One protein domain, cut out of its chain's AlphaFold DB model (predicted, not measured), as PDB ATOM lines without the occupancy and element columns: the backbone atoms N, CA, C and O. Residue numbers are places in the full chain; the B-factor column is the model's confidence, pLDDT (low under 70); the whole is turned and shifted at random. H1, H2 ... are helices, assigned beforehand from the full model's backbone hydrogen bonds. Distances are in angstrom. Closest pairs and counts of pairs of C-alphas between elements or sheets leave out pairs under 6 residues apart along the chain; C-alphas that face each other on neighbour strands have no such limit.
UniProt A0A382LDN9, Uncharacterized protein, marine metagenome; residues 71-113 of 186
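What this domain is: This is residues 71 to 113 of the 186 residues of an uncharacterized protein of marine metagenome (UniProt A0A382LDN9). Two short helices, H1 and H2, stand side by side and run the same way, and a wide loop, residues 83 to 103, leads from the end of H1 back to the beginning of H2. The 43 printed residues hold H1 then H2 and no named strand; the class is all helix, though only 18 residues are in named elements. The whole is compact, with a radius of gyration of the C-alphas of 9.6 A and spans of 24 by 19 by 14 A.

How they stand to each other: H1, residues 75 to 82, and H2, residues 104 to 113, touch, the closest C-alphas being those of Tyr 82 and Ser 110, 6.2 A apart. They run the same way at a shallow tilt of 12 degrees. Every O i to N i+4 pair is within hydrogen-bond range in H1, and 5 of 6 in H2.

Where its parts are: H1 begins at C-alpha 75 (-2.551, -6.939, 37.364) and is 10.5 A long from first to last C-alpha. H2, 14.4 A long, ends at C-alpha 113 (-6.787, 9.564, 35.656).

The domain as a whole: The C-alphas farthest apart, those of Ser 96 and Arg 113, are 27.2 A apart. The link from H1 to H2 is long, 21 residues. The printed part has no cut, and no printed residue is under pLDDT 70.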
ATOM      1  N   PRO A  71      -3.322   0.644  27.191       93.31
ATOM      2  CA  PRO A  71      -2.661  -0.582  26.777       93.31
ATOM      3  C   PRO A  71      -3.197  -1.781  27.567       93.31
ATOM      4  O   PRO A  71      -3.575  -1.653  28.734       93.31
ATOM      5  N   ASP A  72      -3.141  -2.966  26.960       94.06
ATOM      6  CA  ASP A  72      -3.289  -4.215  27.702       94.06
ATOM      7  C   ASP A  72      -2.180  -4.319  28.756       94.06
ATOM      8  O   ASP A  72      -1.009  -4.051  28.478       94.06
ATOM      9  N   MET A  73      -2.547  -4.715  29.974       95.00
ATOM     10  CA  MET A  73      -1.592  -4.901  31.061       95.00
ATOM     11  C   MET A  73      -2.039  -5.993  32.024       95.00
ATOM     12  O   MET A  73      -3.228  -6.284  32.175       95.00
ATOM     13  N   THR A  74      -1.069  -6.597  32.692       96.12
ATOM     14  CA  THR A  74      -1.297  -7.524  33.801       96.12
ATOM     15  C   THR A  74      -1.720  -6.780  35.066       96.12
ATOM     16  O   THR A  74      -1.483  -5.576  35.215       96.12
ATOM     17  N   TRP A  75      -2.294  -7.499  36.033       94.31
ATOM     18  CA  TRP A  75      -2.551  -6.939  37.364       94.31
ATOM     19  C   TRP A  75      -1.282  -6.374  38.008       94.31
ATOM     20  O   TRP A  75      -1.317  -5.300  38.606       94.31
ATOM     21  N   ARG A  76      -0.142  -7.052  37.854       93.69
ATOM     22  CA  ARG A  76       1.144  -6.611  38.398       93.69
ATOM     23  C   ARG A  76       1.565  -5.268  37.816       93.69
ATOM     24  O   ARG A  76       2.001  -4.402  38.574       93.69
ATOM     25  N   GLU A  77       1.449  -5.093  36.504       94.69
ATOM     26  CA  GLU A  77       1.799  -3.846  35.816       94.69
ATOM     27  C   GLU A  77       0.866  -2.702  36.217       94.69
ATOM     28  O   GLU A  77       1.354  -1.639  36.612       94.69
ATOM     29  N   LEU A  78      -0.452  -2.943  36.210       93.19
ATOM     30  CA  LEU A  78      -1.465  -1.981  36.650       93.19
ATOM     31  C   LEU A  78      -1.176  -1.486  38.069       93.19
ATOM     32  O   LEU A  78      -1.069  -0.284  38.316       93.19
ATOM     33  N   LEU A  79      -1.056  -2.422  39.010       92.38
ATOM     34  CA  LEU A  79      -0.895  -2.108  40.422       92.38
ATOM     35  C   LEU A  79       0.443  -1.413  40.681       92.38
ATOM     36  O   LEU A  79       0.490  -0.413  41.387       92.38
ATOM     37  N   THR A  80       1.524  -1.875  40.053       92.06
ATOM     38  CA  THR A  80       2.846  -1.254  40.220       92.06
ATOM     39  C   THR A  80       2.890   0.174  39.673       92.06
ATOM     40  O   THR A  80       3.573   1.016  40.251       92.06
ATOM     41  N   ARG A  81       2.178   0.465  38.577       92.31
ATOM     42  CA  ARG A  81       2.187   1.791  37.947       92.31
ATOM     43  C   ARG A  81       1.261   2.787  38.642       92.31
ATOM     44  O   ARG A  81       1.664   3.926  38.857       92.31
ATOM     45  N   TYR A  82       0.036   2.374  38.964       89.94
ATOM     46  CA  TYR A  82      -1.026   3.292  39.398       89.94
ATOM     47  C   TYR A  82      -1.336   3.237  40.893       89.94
ATOM     48  O   TYR A  82      -1.955   4.159  41.416       89.94
ATOM     49  N   HIS A  83      -0.899   2.186  41.587       88.25
ATOM     50  CA  HIS A  83      -1.206   1.953  42.996       88.25
ATOM     51  C   HIS A  83       0.085   1.644  43.761       88.25
ATOM     52  O   HIS A  83       0.291   0.505  44.157       88.25
ATOM     53  N   PRO A  84       0.988   2.613  43.985       82.75
ATOM     54  CA  PRO A  84       2.323   2.355  44.549       82.75
ATOM     55  C   PRO A  84       2.306   1.599  45.892       82.75
ATOM     56  O   PRO A  84       3.215   0.813  46.159       82.75
ATOM     57  N   ASP A  85       1.234   1.748  46.672       85.50
ATOM     58  CA  ASP A  85       1.033   1.090  47.970       85.50
ATOM     59  C   ASP A  85       0.167  -0.183  47.879       85.50
ATOM     60  O   ASP A  85      -0.360  -0.675  48.877       85.50
ATOM     61  N   TRP A  86      -0.013  -0.755  46.681       84.38
ATOM     62  CA  TRP A  86      -0.937  -1.874  46.459       84.38
ATOM     63  C   TRP A  86      -0.622  -3.115  47.293       84.38
ATOM     64  O   TRP A  86      -1.528  -3.894  47.579       84.38
ATOM     65  N   ARG A  87       0.643  -3.293  47.690       82.94
ATOM     66  CA  ARG A  87       1.099  -4.413  48.525       82.94
ATOM     67  C   ARG A  87       0.555  -4.357  49.951       82.94
ATOM     68  O   ARG A  87       0.455  -5.401  50.589       82.94
ATOM     69  N   ASP A  88       0.189  -3.167  50.416       80.25
ATOM     70  CA  ASP A  88      -0.386  -2.946  51.743       80.25
ATOM     71  C   ASP A  88      -1.929  -2.995  51.713       80.25
ATOM     72  O   ASP A  88      -2.580  -3.013  52.760       80.25
ATOM     73  N   GLY A  89      -2.527  -3.041  50.514       76.12
ATOM     74  CA  GLY A  89      -3.969  -3.100  50.282       76.12
ATOM     75  C   GLY A  89      -4.471  -4.492  49.884       76.12
ATOM     76  O   GLY A  89      -3.764  -5.288  49.271       76.12
ATOM     77  N   TYR A  90      -5.734  -4.792  50.198       77.31
ATOM     78  CA  TYR A  90      -6.387  -6.019  49.738       77.31
ATOM     79  C   TYR A  90      -7.099  -5.790  48.402       77.31
ATOM     80  O   TYR A  90      -8.092  -5.067  48.342       77.31
ATOM     81  N   TRP A  91      -6.619  -6.460  47.353       81.81
ATOM     82  CA  TRP A  91      -7.176  -6.397  45.994       81.81
ATOM     83  C   TRP A  91      -8.016  -7.620  45.613       81.81
ATOM     84  O   TRP A  91      -8.556  -7.679  44.514       81.81
ATOM     85  N   GLY A  92      -8.140  -8.605  46.511       85.56
ATOM     86  CA  GLY A  92      -8.852  -9.853  46.217       85.56
ATOM     87  C   GLY A  92      -8.156 -10.748  45.191       85.56
ATOM     88  O   GLY A  92      -8.824 -11.572  44.575       85.56
ATOM     89  N   LEU A  93      -6.844 -10.577  45.016       87.31
ATOM     90  CA  LEU A  93      -6.014 -11.337  44.083       87.31
ATOM     91  C   LEU A  93      -5.051 -12.244  44.848       87.31
ATOM     92  O   LEU A  93      -4.434 -11.823  45.829       87.31
ATOM     93  N   GLU A  94      -4.897 -13.475  44.373       88.12
ATOM     94  CA  GLU A  94      -3.793 -14.350  44.763       88.12
ATOM     95  C   GLU A  94      -2.502 -13.948  44.030       88.12
ATOM     96  O   GLU A  94      -2.537 -13.372  42.944       88.12
ATOM     97  N   GLU A  95      -1.337 -14.287  44.592       86.69
ATOM     98  CA  GLU A  95      -0.037 -13.957  43.982       86.69
ATOM     99  C   GLU A  95       0.122 -14.554  42.571       86.69
ATOM    100  O   GLU A  95       0.735 -13.936  41.701       86.69
ATOM    101  N   SER A  96      -0.486 -15.719  42.333       90.50
ATOM    102  CA  SER A  96      -0.548 -16.402  41.036       90.50
ATOM    103  C   SER A  96      -1.339 -15.634  39.975       90.50
ATOM    104  O   SER A  96      -1.061 -15.803  38.793       90.50
ATOM    105  N   GLN A  97      -2.292 -14.790  40.381       91.88
ATOM    106  CA  GLN A  97      -3.167 -14.026  39.485       91.88
ATOM    107  C   GLN A  97      -2.575 -12.667  39.097       91.88
ATOM    108  O   GLN A  97      -3.132 -11.950  38.270       91.88
ATOM    109  N   LEU A  98      -1.445 -12.275  39.694       91.31
ATOM    110  CA  LEU A  98      -0.822 -10.981  39.417       91.31
ATOM    111  C   LEU A  98      -0.317 -10.869  37.977       91.31
ATOM    112  O   LEU A  98      -0.280  -9.773  37.429       91.31
ATOM    113  N   ASP A  99       0.065 -11.987  37.370       95.50
ATOM    114  CA  ASP A  99       0.547 -12.022  35.989       95.50
ATOM    115  C   ASP A  99      -0.585 -12.314  34.982       95.50
ATOM    116  O   ASP A  99      -0.337 -12.374  33.778       95.50
ATOM    117  N   ASP A 100      -1.832 -12.444  35.456       95.31
ATOM    118  CA  ASP A 100      -3.014 -12.511  34.596       95.31
ATOM    119  C   ASP A 100      -3.357 -11.124  34.034       95.31
ATOM    120  O   ASP A 100      -3.066 -10.084  34.638       95.31
ATOM    121  N   ALA A 101      -4.027 -11.110  32.878       96.25
ATOM    122  CA  ALA A 101      -4.524  -9.887  32.259       96.25
ATOM    123  C   ALA A 101      -5.510  -9.164  33.192       96.25
ATOM    124  O   ALA A 101      -6.494  -9.749  33.657       96.25
ATOM    125  N   ALA A 102      -5.256  -7.880  33.443       93.88
ATOM    126  CA  ALA A 102      -6.178  -7.045  34.191       93.88
ATOM    127  C   ALA A 102      -7.436  -6.772  33.342       93.88
ATOM    128  O   ALA A 102      -7.331  -6.553  32.132       93.88
ATOM    129  N   PRO A 103      -8.637  -6.756  33.946       92.50
ATOM    130  CA  PRO A 103      -9.854  -6.366  33.251       92.50
ATOM    131  C   PRO A 103      -9.719  -4.970  32.634       92.50
ATOM    132  O   PRO A 103      -9.305  -4.024  33.310       92.50
ATOM    133  N   TRP A 104     -10.100  -4.837  31.361       88.94
ATOM    134  CA  TRP A 104      -9.969  -3.589  30.601       88.94
ATOM    135  C   TRP A 104     -10.598  -2.384  31.312       88.94
ATOM    136  O   TRP A 104     -10.020  -1.304  31.328       88.94
ATOM    137  N   ASP A 105     -11.741  -2.562  31.973       88.25
ATOM    138  CA  ASP A 105     -12.420  -1.497  32.716       88.25
ATOM    139  C   ASP A 105     -11.615  -1.020  33.936       88.25
ATOM    140  O   ASP A 105     -11.640   0.160  34.285       88.25
ATOM    141  N   THR A 106     -10.875  -1.923  34.577       88.31
ATOM    142  CA  THR A 106      -9.991  -1.606  35.705       88.31
ATOM    143  C   THR A 106      -8.755  -0.847  35.231       88.31
ATOM    144  O   THR A 106      -8.351   0.141  35.857       88.31
ATOM    145  N   VAL A 107      -8.199  -1.264  34.091       91.25
ATOM    146  CA  VAL A 107      -7.109  -0.552  33.419       91.25
ATOM    147  C   VAL A 107      -7.556   0.845  33.013       91.25
ATOM    148  O   VAL A 107      -6.919   1.822  33.405       91.25
ATOM    149  N   TRP A 108      -8.692   0.948  32.321       89.06
ATOM    150  CA  TRP A 108      -9.272   2.207  31.864       89.06
ATOM    151  C   TRP A 108      -9.439   3.209  33.004       89.06
ATOM    152  O   TRP A 108      -9.090   4.375  32.856       89.06
ATOM    153  N   ARG A 109      -9.923   2.771  34.170       86.56
ATOM    154  CA  ARG A 109     -10.081   3.643  35.347       86.56
ATOM    155  C   ARG A 109      -8.761   4.228  35.825       86.56
ATOM    156  O   ARG A 109      -8.703   5.413  36.127       86.56
ATOM    157  N   SER A 110      -7.722   3.403  35.922       88.88
ATOM    158  CA  SER A 110      -6.434   3.836  36.472       88.88
ATOM    159  C   SER A 110      -5.666   4.688  35.458       88.88
ATOM    160  O   SER A 110      -5.224   5.790  35.778       88.88
ATOM    161  N   TRP A 111      -5.601   4.224  34.209       91.69
ATOM    162  CA  TRP A 111      -5.011   4.953  33.086       91.69
ATOM    163  C   TRP A 111      -5.737   6.280  32.829       91.69
ATOM    164  O   TRP A 111      -5.097   7.319  32.680       91.69
ATOM    165  N   GLY A 112      -7.071   6.268  32.892       88.19
ATOM    166  CA  GLY A 112      -7.959   7.408  32.673       88.19
ATOM    167  C   GLY A 112      -7.626   8.640  33.512       88.19
ATOM    168  O   GLY A 112      -7.786   9.754  33.024       88.19
ATOM    169  N   ARG A 113      -7.128   8.455  34.742       86.38
ATOM    170  CA  ARG A 113      -6.787   9.564  35.656       86.38
ATOM    171  C   ARG A 113      -5.336  10.031  35.574       86.38
ATOM    172  O   ARG A 113      -5.005  11.074  36.136       86.38
TER     173      ARG A 113